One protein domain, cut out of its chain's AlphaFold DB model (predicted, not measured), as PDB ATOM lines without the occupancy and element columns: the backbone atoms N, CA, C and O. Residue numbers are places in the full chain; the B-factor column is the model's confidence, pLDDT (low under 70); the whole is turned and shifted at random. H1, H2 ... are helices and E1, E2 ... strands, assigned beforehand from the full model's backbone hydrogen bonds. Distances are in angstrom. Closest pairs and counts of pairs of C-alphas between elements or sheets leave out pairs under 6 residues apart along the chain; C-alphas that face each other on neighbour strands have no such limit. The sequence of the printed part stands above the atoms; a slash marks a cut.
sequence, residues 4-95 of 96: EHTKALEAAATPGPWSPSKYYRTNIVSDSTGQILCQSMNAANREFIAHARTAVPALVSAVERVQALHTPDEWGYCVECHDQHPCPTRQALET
ATOM      1  N   GLU A   4     -36.152  -1.593  -5.338       89.62
ATOM      2  CA  GLU A   4     -35.423  -2.559  -4.513       89.62
ATOM      3  C   GLU A   4     -33.974  -2.120  -4.306       89.62
ATOM      4  O   GLU A   4     -33.469  -2.152  -3.181       89.62
ATOM      5  N   HIS A   5     -33.329  -1.591  -5.349       89.88
ATOM      6  CA  HIS A   5     -32.024  -0.955  -5.197       89.88
ATOM      7  C   HIS A   5     -32.073   0.229  -4.222       89.88
ATOM      8  O   HIS A   5     -31.226   0.343  -3.335       89.88
ATOM      9  N   THR A   6     -33.089   1.089  -4.331       91.69
ATOM     10  CA  THR A   6     -33.237   2.252  -3.443       91.69
ATOM     11  C   THR A   6     -33.460   1.829  -1.985       91.69
ATOM     12  O   THR A   6     -32.856   2.409  -1.083       91.69
ATOM     13  N   LYS A   7     -34.250   0.777  -1.741       92.94
ATOM     14  CA  LYS A   7     -34.450   0.182  -0.406       92.94
ATOM     15  C   LYS A   7     -33.159  -0.393   0.166       92.94
ATOM     16  O   LYS A   7     -32.871  -0.192   1.344       92.94
ATOM     17  N   ALA A   8     -32.355  -1.063  -0.657       93.69
ATOM     18  CA  ALA A   8     -31.056  -1.577  -0.230       93.69
ATOM     19  C   ALA A   8     -30.102  -0.442   0.187       93.69
ATOM     20  O   ALA A   8     -29.439  -0.544   1.221       93.69
ATOM     21  N   LEU A   9     -30.078   0.666  -0.563       92.75
ATOM     22  CA  LEU A   9     -29.318   1.864  -0.189       92.75
ATOM     23  C   LEU A   9     -29.835   2.480   1.119       92.75
ATOM     24  O   LEU A   9     -29.041   2.850   1.984       92.75
ATOM     25  N   GLU A  10     -31.156   2.563   1.287       92.12
ATOM     26  CA  GLU A  10     -31.780   3.089   2.502       92.12
ATOM     27  C   GLU A  10     -31.417   2.258   3.744       92.12
ATOM     28  O   GLU A  10     -31.114   2.827   4.799       92.12
ATOM     29  N   ALA A  11     -31.424   0.929   3.614       91.94
ATOM     30  CA  ALA A  11     -31.078  -0.007   4.680       91.94
ATOM     31  C   ALA A  11     -29.582   0.022   5.033       91.94
ATOM     32  O   ALA A  11     -29.223  -0.175   6.194       91.94
ATOM     33  N   ALA A  12     -28.710   0.283   4.054       92.75
ATOM     34  CA  ALA A  12     -27.268   0.411   4.264       92.75
ATOM     35  C   ALA A  12     -26.855   1.769   4.863       92.75
ATOM     36  O   ALA A  12     -25.775   1.888   5.446       92.75
ATOM     37  N   ALA A  13     -27.686   2.805   4.715       92.12
ATOM     38  CA  ALA A  13     -27.401   4.137   5.233       92.12
ATOM     39  C   ALA A  13     -27.508   4.207   6.767       92.12
ATOM     40  O   ALA A  13     -28.307   3.508   7.391       92.12
ATOM     41  N   THR A  14     -26.744   5.114   7.390       93.12
ATOM     42  CA  THR A  14     -26.777   5.317   8.846       93.12
ATOM     43  C   THR A  14     -28.203   5.614   9.337       93.12
ATOM     44  O   THR A  14     -28.885   6.455   8.739       93.12
ATOM     45  N   PRO A  15     -28.663   4.998  10.442       90.06
ATOM     46  CA  PRO A  15     -29.988   5.268  10.984       90.06
ATOM     47  C   PRO A  15     -30.230   6.750  11.288       90.06
ATOM     48  O   PRO A  15     -29.331   7.494  11.699       90.06
ATOM     49  N   GLY A  16     -31.471   7.172  11.063       88.44
ATOM     50  CA  GLY A  16     -31.960   8.499  11.416       88.44
ATOM     51  C   GLY A  16     -32.334   8.648  12.897       88.44
ATOM     52  O   GLY A  16     -32.146   7.710  13.678       88.44
ATOM     53  N   PRO A  17     -32.901   9.807  13.272       92.38
ATOM     54  CA  PRO A  17     -32.997  11.011  12.446       92.38
ATOM     55  C   PRO A  17     -31.620  11.647  12.211       92.38
ATOM     56  O   PRO A  17     -30.669  11.402  12.954       92.38
ATOM     57  N   TRP A  18     -31.501  12.409  11.127       95.06
ATOM     58  CA  TRP A  18     -30.302  13.185  10.821       95.06
ATOM     59  C   TRP A  18     -30.602  14.659  11.052       95.06
ATOM     60  O   TRP A  18     -31.664  15.142  10.658       95.06
ATOM     61  N   SER A  19     -29.675  15.381  11.674       93.94
ATOM     62  CA  SER A  19     -29.886  16.780  12.038       93.94
ATOM     63  C   SER A  19     -28.601  17.610  11.913       93.94
ATOM     64  O   SER A  19     -27.491  17.065  11.942       93.94
ATOM     65  N   PRO A  20     -28.702  18.941  11.749       92.19
ATOM     66  CA  PRO A  20     -27.551  19.821  11.895       92.19
ATOM     67  C   PRO A  20     -26.935  19.706  13.292       92.19
ATOM     68  O   PRO A  20     -27.624  19.797  14.308       92.19
ATOM     69  N   SER A  21     -25.613  19.556  13.355       90.25
ATOM     70  CA  SER A  21     -24.912  19.458  14.632       90.25
ATOM     71  C   SER A  21     -25.044  20.747  15.443       90.25
ATOM     72  O   SER A  21     -24.789  21.849  14.954       90.25
ATOM     73  N   LYS A  22     -25.345  20.588  16.736       87.25
ATOM     74  CA  LYS A  22     -25.369  21.686  17.716       87.25
ATOM     75  C   LYS A  22     -23.979  22.273  17.988       87.25
ATOM     76  O   LYS A  22     -23.874  23.442  18.344       87.25
ATOM     77  N   TYR A  23     -22.927  21.469  17.825       87.56
ATOM     78  CA  TYR A  23     -21.549  21.839  18.172       87.56
ATOM     79  C   TYR A  23     -20.720  22.241  16.951       87.56
ATOM     80  O   TYR A  23     -19.863  23.115  17.044       87.56
ATOM     81  N   TYR A  24     -21.004  21.647  15.791       88.31
ATOM     82  CA  TYR A  24     -20.259  21.885  14.558       88.31
ATOM     83  C   TYR A  24     -21.210  22.352  13.460       88.31
ATOM     84  O   TYR A  24     -21.793  21.541  12.750       88.31
ATOM     85  N   ARG A  25     -21.361  23.673  13.296       85.50
ATOM     86  CA  ARG A  25     -22.370  24.298  12.405       85.50
ATOM     87  C   ARG A  25     -22.347  23.820  10.945       85.50
ATOM     88  O   ARG A  25     -23.312  24.026  10.219       85.50
ATOM     89  N   THR A  26     -21.248  23.217  10.510       92.56
ATOM     90  CA  THR A  26     -21.039  22.691   9.159       92.56
ATOM     91  C   THR A  26     -21.445  21.231   9.005       92.56
ATOM     92  O   THR A  26     -21.400  20.711   7.896       92.56
ATOM     93  N   ASN A  27     -21.826  20.549  10.083       94.00
ATOM     94  CA  ASN A  27     -21.960  19.099  10.089       94.00
ATOM     95  C   ASN A  27     -23.427  18.679  10.150       94.00
ATOM     96  O   ASN A  27     -24.218  19.271  10.883       94.00
ATOM     97  N   ILE A  28     -23.752  17.609   9.431       95.44
ATOM     98  CA  ILE A  28     -24.933  16.786   9.687       95.44
ATOM     99  C   ILE A  28     -24.506  15.588  10.521       95.44
ATOM    100  O   ILE A  28     -23.486  14.959  10.230       95.44
ATOM    101  N   VAL A  29     -25.282  15.291  11.557       94.25
ATOM    102  CA  VAL A  29     -25.053  14.172  12.467       94.25
ATOM    103  C   VAL A  29     -26.261  13.249  12.500       94.25
ATOM    104  O   VAL A  29     -27.384  13.681  12.253       94.25
ATOM    105  N   SER A  30     -26.028  11.976  12.807       93.88
ATOM    106  CA  SER A  30     -27.101  11.075  13.222       93.88
ATOM    107  C   SER A  30     -27.407  11.317  14.697       93.88
ATOM    108  O   SER A  30     -26.512  11.225  15.537       93.88
ATOM    109  N   ASP A  31     -28.666  11.598  15.025       88.94
ATOM    110  CA  ASP A  31     -29.096  11.778  16.416       88.94
ATOM    111  C   ASP A  31     -29.059  10.456  17.198       88.94
ATOM    112  O   ASP A  31     -28.934  10.464  18.421       88.94
ATOM    113  N   SER A  32     -29.150   9.317  16.501       89.69
ATOM    114  CA  SER A  32     -29.146   7.987  17.115       89.69
ATOM    115  C   SER A  32     -27.741   7.439  17.365       89.69
ATOM    116  O   SER A  32     -27.549   6.702  18.329       89.69
ATOM    117  N   THR A  33     -26.749   7.801  16.544       89.38
ATOM    118  CA  THR A  33     -25.369   7.292  16.688       89.38
ATOM    119  C   THR A  33     -24.341   8.358  17.068       89.38
ATOM    120  O   THR A  33     -23.222   8.019  17.446       89.38
ATOM    121  N   GLY A  34     -24.676   9.645  16.946       88.38
ATOM    122  CA  GLY A  34     -23.753  10.769  17.140       88.38
ATOM    123  C   GLY A  34     -22.698  10.927  16.035       88.38
ATOM    124  O   GLY A  34     -21.860  11.826  16.113       88.38
ATOM    125  N   GLN A  35     -22.715  10.076  15.005       91.19
ATOM    126  CA  GLN A  35     -21.740  10.111  13.914       91.19
ATOM    127  C   GLN A  35     -21.937  11.337  13.021       91.19
ATOM    128  O   GLN A  35     -23.068  11.728  12.736       91.19
ATOM    129  N   ILE A  36     -20.833  11.903  12.526       92.62
ATOM    130  CA  ILE A  36     -20.856  12.922  11.470       92.62
ATOM    131  C   ILE A  36     -21.080  12.216  10.132       92.62
ATOM    132  O   ILE A  36     -20.277  11.376   9.735       92.62
ATOM    133  N   LEU A  37     -22.156  12.582   9.440       92.56
ATOM    134  CA  LEU A  37     -22.567  11.985   8.165       92.56
ATOM    135  C   LEU A  37     -22.071  12.791   6.968       92.56
ATOM    136  O   LEU A  37     -21.725  12.245   5.927       92.56
ATOM    137  N   CYS A  38     -22.049  14.113   7.115       92.75
ATOM    138  CA  CYS A  38     -21.611  15.037   6.081       92.75
ATOM    139  C   CYS A  38     -21.056  16.305   6.727       92.75
ATOM    140  O   CYS A  38     -21.550  16.748   7.768       92.75
ATOM    141  N   GLN A  39     -20.064  16.914   6.079       93.50
ATOM    142  CA  GLN A  39     -19.624  18.275   6.360       93.50
ATOM    143  C   GLN A  39     -19.851  19.133   5.114       93.50
ATOM    144  O   GLN A  39     -19.361  18.819   4.032       93.50
ATOM    145  N   SER A  40     -20.592  20.226   5.256       93.00
ATOM    146  CA  SER A  40     -20.807  21.195   4.188       93.00
ATOM    147  C   SER A  40     -20.956  22.593   4.766       93.00
ATOM    148  O   SER A  40     -21.718  22.805   5.707       93.00
ATOM    149  N   MET A  41     -20.268  23.574   4.180       92.00
ATOM    150  CA  MET A  41     -20.460  24.990   4.518       92.00
ATOM    151  C   MET A  41     -21.811  25.520   4.011       92.00
ATOM    152  O   MET A  41     -22.368  26.448   4.597       92.00
ATOM    153  N   ASN A  42     -22.379  24.900   2.972       93.25
ATOM    154  CA  ASN A  42     -23.652  25.299   2.381       93.25
ATOM    155  C   ASN A  42     -24.832  24.776   3.222       93.25
ATOM    156  O   ASN A  42     -24.968  23.571   3.429       93.25
ATOM    157  N   ALA A  43     -25.685  25.685   3.704       90.12
ATOM    158  CA  ALA A  43     -26.843  25.340   4.528       90.12
ATOM    159  C   ALA A  43     -27.886  24.494   3.783       90.12
ATOM    160  O   ALA A  43     -28.368  23.516   4.347       90.12
ATOM    161  N   ALA A  44     -28.150  24.792   2.508       92.81
ATOM    162  CA  ALA A  44     -29.122  24.055   1.707       92.81
ATOM    163  C   ALA A  44     -28.709  22.586   1.516       92.81
ATOM    164  O   ALA A  44     -29.540  21.690   1.627       92.81
ATOM    165  N   ASN A  45     -27.414  22.316   1.316       94.00
ATOM    166  CA  ASN A  45     -26.916  20.939   1.215       94.00
ATOM    167  C   ASN A  45     -27.128  20.165   2.522       94.00
ATOM    168  O   ASN A  45     -27.490  18.991   2.499       94.00
ATOM    169  N   ARG A  46     -26.903  20.820   3.666       92.94
ATOM    170  CA  ARG A  46     -27.109  20.213   4.985       92.94
ATOM    171  C   ARG A  46     -28.578  19.865   5.208       92.94
ATOM    172  O   ARG A  46     -28.877  18.739   5.590       92.94
ATOM    173  N   GLU A  47     -29.476  20.806   4.938       91.75
ATOM    174  CA  GLU A  47     -30.922  20.595   5.052       91.75
ATOM    175  C   GLU A  47     -31.396  19.470   4.127       91.75
ATOM    176  O   GLU A  47     -32.073  18.552   4.587       91.75
ATOM    177  N   PHE A  48     -30.966  19.473   2.861       94.56
ATOM    178  CA  PHE A  48     -31.292  18.413   1.907       94.56
ATOM    179  C   PHE A  48     -30.866  17.030   2.413       94.56
ATOM    180  O   PHE A  48     -31.672  16.100   2.421       94.56
ATOM    181  N   ILE A  49     -29.622  16.893   2.888       93.56
ATOM    182  CA  ILE A  49     -29.112  15.621   3.414       93.56
ATOM    183  C   ILE A  49     -29.904  15.201   4.652       93.56
ATOM    184  O   ILE A  49     -30.344  14.059   4.713       93.56
ATOM    185  N   ALA A  50     -30.132  16.105   5.609       92.75
ATOM    186  CA  ALA A  50     -30.904  15.800   6.811       92.75
ATOM    187  C   ALA A  50     -32.317  15.285   6.471       92.75
ATOM    188  O   ALA A  50     -32.760  14.275   7.019       92.75
ATOM    189  N   HIS A  51     -32.993  15.923   5.511       94.56
ATOM    190  CA  HIS A  51     -34.316  15.509   5.047       94.56
ATOM    191  C   HIS A  51     -34.311  14.211   4.234       94.56
ATOM    192  O   HIS A  51     -35.312  13.494   4.248       94.56
ATOM    193  N   ALA A  52     -33.212  13.855   3.564       94.12
ATOM    194  CA  ALA A  52     -33.143  12.646   2.743       94.12
ATOM    195  C   ALA A  52     -33.484  11.371   3.538       94.12
ATOM    196  O   ALA A  52     -34.143  10.477   3.009       94.12
ATOM    197  N   ARG A  53     -33.131  11.313   4.832       93.81
ATOM    198  CA  ARG A  53     -33.401  10.152   5.699       93.81
ATOM    199  C   ARG A  53     -34.884   9.878   5.945       93.81
ATOM    200  O   ARG A  53     -35.220   8.757   6.320       93.81
ATOM    201  N   THR A  54     -35.759  10.864   5.750       93.00
ATOM    202  CA  THR A  54     -37.220  10.695   5.843       93.00
ATOM    203  C   THR A  54     -37.907  10.795   4.485       93.00
ATOM    204  O   THR A  54     -38.868  10.068   4.238       93.00
ATOM    205  N   ALA A  55     -37.402  11.636   3.581       94.81
ATOM    206  CA  ALA A  55     -37.975  11.821   2.252       94.81
ATOM    207  C   ALA A  55     -37.795  10.587   1.353       94.81
ATOM    208  O   ALA A  55     -38.749  10.186   0.692       94.81
ATOM    209  N   VAL A  56     -36.613   9.957   1.344       93.44
ATOM    210  CA  VAL A  56     -36.349   8.779   0.494       93.44
ATOM    211  C   VAL A  56     -37.261   7.592   0.843       93.44
ATOM    212  O   VAL A  56     -37.943   7.121  -0.067       93.44
ATOM    213  N   PRO A  57     -37.384   7.152   2.115       93.62
ATOM    214  CA  PRO A  57     -38.313   6.073   2.468       93.62
ATOM    215  C   PRO A  57     -39.773   6.402   2.117       93.62
ATOM    216  O   PRO A  57     -40.529   5.545   1.661       93.62
ATOM    217  N   ALA A  58     -40.188   7.662   2.293       94.50
ATOM    218  CA  ALA A  58     -41.542   8.096   1.956       94.50
ATOM    219  C   ALA A  58     -41.816   8.035   0.442       94.50
ATOM    220  O   ALA A  58     -42.906   7.628   0.033       94.50
ATOM    221  N   LEU A  59     -40.831   8.409  -0.383       94.19
ATOM    222  CA  LEU A  59     -40.902   8.307  -1.841       94.19
ATOM    223  C   LEU A  59     -40.929   6.848  -2.301       94.19
ATOM    224  O   LEU A  59     -41.785   6.497  -3.105       94.19
ATOM    225  N   VAL A  60     -40.064   5.995  -1.745       94.19
ATOM    226  CA  VAL A  60     -40.073   4.541  -1.981       94.19
ATOM    227  C   VAL A  60     -41.459   3.968  -1.698       94.19
ATOM    228  O   VAL A  60     -42.071   3.368  -2.577       94.19
ATOM    229  N   SER A  61     -42.013   4.255  -0.517       95.31
ATOM    230  CA  SER A  61     -43.351   3.797  -0.141       95.31
ATOM    231  C   SER A  61     -44.441   4.339  -1.076       95.31
ATOM    232  O   SER A  61     -45.425   3.654  -1.352       95.31
ATOM    233  N   ALA A  62     -44.304   5.571  -1.576       95.56
ATOM    234  CA  ALA A  62     -45.239   6.123  -2.552       95.56
ATOM    235  C   ALA A  62     -45.181   5.381  -3.891       95.56
ATOM    236  O   ALA A  62     -46.234   5.057  -4.437       95.56
ATOM    237  N   VAL A  63     -43.981   5.067  -4.386       94.81
ATOM    238  CA  VAL A  63     -43.806   4.287  -5.615       94.81
ATOM    239  C   VAL A  63     -44.375   2.878  -5.450       94.81
ATOM    240  O   VAL A  63     -45.118   2.436  -6.322       94.81
ATOM    241  N   GLU A  64     -44.123   2.208  -4.324       94.62
ATOM    242  CA  GLU A  64     -44.689   0.881  -4.034       94.62
ATOM    243  C   GLU A  64     -46.225   0.903  -4.032       94.62
ATOM    244  O   GLU A  64     -46.856   0.012  -4.600       94.62
ATOM    245  N   ARG A  65     -46.851   1.944  -3.459       96.12
ATOM    246  CA  ARG A  65     -48.314   2.101  -3.518       96.12
ATOM    247  C   ARG A  65     -48.815   2.245  -4.950       96.12
ATOM    248  O   ARG A  65     -49.822   1.637  -5.284       96.12
ATOM    249  N   VAL A  66     -48.129   3.017  -5.792       95.31
ATOM    250  CA  VAL A  66     -48.510   3.144  -7.208       95.31
ATOM    251  C   VAL A  66     -48.334   1.808  -7.932       95.31
ATOM    252  O   VAL A  66     -49.235   1.377  -8.641       95.31
ATOM    253  N   GLN A  67     -47.227   1.097  -7.711       93.88
ATOM    254  CA  GLN A  67     -47.016  -0.234  -8.290       93.88
ATOM    255  C   GLN A  67     -48.105  -1.231  -7.868       93.88
ATOM    256  O   GLN A  67     -48.567  -2.000  -8.704       93.88
ATOM    257  N   ALA A  68     -48.548  -1.181  -6.607       94.62
ATOM    258  CA  ALA A  68     -49.608  -2.038  -6.081       94.62
ATOM    259  C   ALA A  68     -50.996  -1.745  -6.675       94.62
ATOM    260  O   ALA A  68     -51.846  -2.629  -6.666       94.62
ATOM    261  N   LEU A  69     -51.230  -0.534  -7.194       96.12
ATOM    262  CA  LEU A  69     -52.444  -0.215  -7.952       96.12
ATOM    263  C   LEU A  69     -52.390  -0.829  -9.361       96.12
ATOM    264  O   LEU A  69     -53.388  -1.314  -9.877       96.12
ATOM    265  N   HIS A  70     -51.214  -0.873  -9.988       96.31
ATOM    266  CA  HIS A  70     -51.060  -1.352 -11.362       96.31
ATOM    267  C   HIS A  70     -50.820  -2.870 -11.460       96.31
ATOM    268  O   HIS A  70     -49.790  -3.308 -11.971       96.31
ATOM    269  N   THR A  71     -51.789  -3.680 -11.028       96.06
ATOM    270  CA  THR A  71     -51.748  -5.153 -11.135       96.06
ATOM    271  C   THR A  71     -52.430  -5.677 -12.407       96.06
ATOM    272  O   THR A  71     -53.332  -5.010 -12.923       96.06
ATOM    273  N   PRO A  72     -52.038  -6.858 -12.925       96.88
ATOM    274  CA  PRO A  72     -52.741  -7.507 -14.028       96.88
ATOM    275  C   PRO A  72     -54.082  -8.114 -13.581       96.88
ATOM    276  O   PRO A  72     -54.214  -8.572 -12.446       96.88
ATOM    277  N   ASP A  73     -55.052  -8.154 -14.487       96.19
ATOM    278  CA  ASP A  73     -56.279  -8.940 -14.394       96.19
ATOM    279  C   ASP A  73     -56.079 -10.370 -14.941       96.19
ATOM    280  O   ASP A  73     -54.970 -10.779 -15.299       96.19
ATOM    281  N   GLU A  74     -57.163 -11.148 -15.015       96.75
ATOM    282  CA  GLU A  74     -57.145 -12.528 -15.527       96.75
ATOM    283  C   GLU A  74     -56.779 -12.639 -17.023       96.75
ATOM    284  O   GLU A  74     -56.380 -13.711 -17.480       96.75
ATOM    285  N   TRP A  75     -56.864 -11.538 -17.776       95.94
ATOM    286  CA  TRP A  75     -56.576 -11.460 -19.211       95.94
ATOM    287  C   TRP A  75     -55.203 -10.840 -19.512       95.94
ATOM    288  O   TRP A  75     -54.824 -10.719 -20.678       95.94
ATOM    289  N   GLY A  76     -54.437 -10.469 -18.481       95.94
ATOM    290  CA  GLY A  76     -53.112  -9.864 -18.616       95.94
ATOM    291  C   GLY A  76     -53.126  -8.356 -18.892       95.94
ATOM    292  O   GLY A  76     -52.103  -7.807 -19.305       95.94
ATOM    293  N   TYR A  77     -54.247  -7.675 -18.655       96.69
ATOM    294  CA  TYR A  77     -54.363  -6.217 -18.732       96.69
ATOM    295  C   TYR A  77     -54.242  -5.599 -17.343       96.69
ATOM    296  O   TYR A  77     -54.619  -6.190 -16.340       96.69
ATOM    297  N   CYS A  78     -53.691  -4.397 -17.251       97.69
ATOM    298  CA  CYS A  78     -53.628  -3.655 -16.005       97.69
ATOM    299  C   CYS A  78     -55.036  -3.213 -15.588       97.69
ATOM    300  O   CYS A  78     -55.710  -2.535 -16.359       97.69
ATOM    301  N   VAL A  79     -55.435  -3.525 -14.353       96.38
ATOM    302  CA  VAL A  79     -56.771  -3.205 -13.818       96.38
ATOM    303  C   VAL A  79     -57.071  -1.702 -13.858       96.38
ATOM    304  O   VAL A  79     -58.177  -1.313 -14.208       96.38
ATOM    305  N   GLU A  80     -56.083  -0.860 -13.548       95.81
ATOM    306  CA  GLU A  80     -56.269   0.596 -13.437       95.81
ATOM    307  C   GLU A  80     -56.151   1.340 -14.772       95.81
ATOM    308  O   GLU A  80     -56.812   2.352 -14.989       95.81
ATOM    309  N   CYS A  81     -55.281   0.870 -15.673       95.44
ATOM    310  CA  CYS A  81     -55.047   1.537 -16.960       95.44
ATOM    311  C   CYS A  81     -55.870   0.947 -18.106       95.44
ATOM    312  O   CYS A  81     -56.006   1.597 -19.134       95.44
ATOM    313  N   HIS A  82     -56.344  -0.295 -17.966       94.44
ATOM    314  CA  HIS A  82     -56.905  -1.115 -19.045       94.44
ATOM    315  C   HIS A  82     -55.960  -1.346 -20.247       94.44
ATOM    316  O   HIS A  82     -56.388  -1.815 -21.298       94.44
ATOM    317  N   ASP A  83     -54.663  -1.078 -20.073       96.25
ATOM    318  CA  ASP A  83     -53.594  -1.374 -21.035       96.25
ATOM    319  C   ASP A  83     -52.972  -2.751 -20.779       96.25
ATOM    320  O   ASP A  83     -53.054  -3.278 -19.670       96.25
ATOM    321  N   GLN A  84     -52.273  -3.319 -21.766       96.50
ATOM    322  CA  GLN A  84     -51.515  -4.558 -21.575       96.50
ATOM    323  C   GLN A  84     -50.513  -4.412 -20.417       96.50
ATOM    324  O   GLN A  84     -49.735  -3.458 -20.373       96.50
ATOM    325  N   HIS A  85     -50.517  -5.358 -19.475       94.50
ATOM    326  CA  HIS A  85     -49.576  -5.354 -18.361       94.50
ATOM    327  C   HIS A  85     -48.222  -5.979 -18.778       94.50
ATOM    328  O   HIS A  85     -48.218  -7.063 -19.363       94.50
ATOM    329  N   PRO A  86     -47.062  -5.373 -18.442       94.50
ATOM    330  CA  PRO A  86     -46.898  -4.136 -17.680       94.50
ATOM    331  C   PRO A  86     -47.264  -2.893 -18.499       94.50
ATOM    332  O   PRO A  86     -46.712  -2.666 -19.574       94.50
ATOM    333  N   CYS A  87     -48.164  -2.078 -17.946       95.50
ATOM    334  CA  CYS A  87     -48.651  -0.853 -18.574       95.50
ATOM    335  C   CYS A  87     -47.563   0.239 -18.606       95.50
ATOM    336  O   CYS A  87     -46.576   0.143 -17.864       95.50
ATOM    337  N   PRO A  88     -47.735   1.312 -19.405       95.38
ATOM    338  CA  PRO A  88     -46.749   2.390 -19.509       95.38
ATOM    339  C   PRO A  88     -46.330   2.986 -18.159       95.38
ATOM    340  O   PRO A  88     -45.157   3.288 -17.961       95.38
ATOM    341  N   THR A  89     -47.250   3.087 -17.191       93.94
ATOM    342  CA  THR A  89     -46.935   3.561 -15.834       93.94
ATOM    343  C   THR A  89     -45.965   2.631 -15.104       93.94
ATOM    344  O   THR A  89     -44.978   3.101 -14.541       93.94
ATOM    345  N   ARG A  90     -46.190   1.309 -15.137       93.44
ATOM    346  CA  ARG A  90     -45.262   0.325 -14.547       93.44
ATOM    347  C   ARG A  90     -43.883   0.419 -15.193       93.44
ATOM    348  O   ARG A  90     -42.885   0.492 -14.485       93.44
ATOM    349  N   GLN A  91     -43.844   0.480 -16.523       92.62
ATOM    350  CA  GLN A  91     -42.594   0.584 -17.275       92.62
ATOM    351  C   GLN A  91     -41.830   1.868 -16.924       92.62
ATOM    352  O   GLN A  91     -40.622   1.826 -16.696       92.62
ATOM    353  N   ALA A  92     -42.529   3.002 -16.811       91.62
ATOM    354  CA  ALA A  92     -41.932   4.273 -16.410       91.62
ATOM    355  C   ALA A  92     -41.357   4.226 -14.984       91.62
ATOM    356  O   ALA A  92     -40.298   4.794 -14.730       91.62
ATOM    357  N   LEU A  93     -42.020   3.525 -14.058       90.31
ATOM    358  CA  LEU A  93     -41.521   3.361 -12.692       90.31
ATOM    359  C   LEU A  93     -40.312   2.425 -12.616       90.31
ATOM    360  O   LEU A  93     -39.431   2.678 -11.804       90.31
ATOM    361  N   GLU A  94     -40.226   1.393 -13.454       82.44
ATOM    362  CA  GLU A  94     -39.113   0.428 -13.469       82.44
ATOM    363  C   GLU A  94     -37.885   0.919 -14.253       82.44
ATOM    364  O   GLU A  94     -36.763   0.504 -13.966       82.44
ATOM    365  N   THR A  95     -38.062   1.845 -15.199       73.88
ATOM    366  CA  THR A  95     -36.961   2.402 -16.005       73.88
ATOM    367  C   THR A  95     -36.062   3.309 -15.143       73.88
ATOM    368  O   THR A  95     -36.611   4.191 -14.482       73.88
TER     369      THR A  95
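What this domain is: This is residues 4 to 95 of the 96 residues of an uncharacterized protein of Rhodococcus qingshengii (UniProt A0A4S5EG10). One long kinked helix, H2, makes most of the length of a thin rod, with a small three-stranded sheet at one end and a long loop that folds back at the other. The first part of H2, residues 43 to 54, covers one face of the sheet, the short helix H1 packs on H2 at residues 53 to 60, and past H2 residues 70 to 87 loop out and back to the short helix H3. The printed part has 92 residues, with three named helices and three named strands in the order H1 E1 E2 E3 H2 H3; the sheet, E1 - E2 - E3, is antiparallel and the class is mixed, helices and strands. The whole is only just extended, close to loose, with a radius of gyration of the C-alphas of 18.8 A and spans of 61 by 23 by 16 A.

How they stand to each other: H1, residues 4 to 12, touches H2, residues 43 to 69, with residues 53 to 60 of H2 alone; their closest C-alphas, those of Glu 10 and Pro 57, are 7.2 A apart. They run opposite ways at a steep tilt of 42 degrees. E1, residues 18 to 20, E2, residues 27 to 30, and E3, residues 36 to 39, form a meander, each strand the antiparallel neighbour of the one before. E1 and E2 are a hairpin, with N 19 and O 29 within hydrogen-bond range at 2.9 A. E2 and E3 are a hairpin too, with N 37 and O 28 within hydrogen-bond range at 2.8 A. H2 is on the sheet, in two layers, a helix on one face of a sheet; its height over the sheet is 15.1 A. It lies over E1 and E2 and runs along the strands, at 8 degrees to E2 on the local plane, and its line rises 38 degrees out of that plane, only just short of standing up from the sheet. The closest C-alphas of E1 and H2, those of Trp 18 and Ala 50, are 4.8 A apart. H3, residues 88 to 94, and H2 only just touch, with 3 pairs of C-alphas within 8 A, the closest Gln 67 and Arg 90 at 6.5 A. H1 and H3 are apart. Every O i to N i+4 pair is within hydrogen-bond range in H1 and H3, and 20 of 23 are in H2.

Where its parts are: H1 begins with C-alpha 4 at (-35.423, -2.559, -4.513) and is 12.3 A long. H2 runs 38.3 A, from C-alpha 43 at (-26.843, 25.340, 4.528) to C-alpha 69 at (-52.444, -0.215, -7.952), with a kink of 49 degrees near residue 54. H3 ends with C-alpha 94 at (-39.113, 0.428, -13.469).

The domain as a whole: The two C-alphas farthest apart, those of Tyr 23 and Trp 75, are 61.1 A apart. The printed part has no cut. The link from H2 to H3, 18 residues, is long. The mean pLDDT of the printed part is 93.0, and no printed residue is under 70.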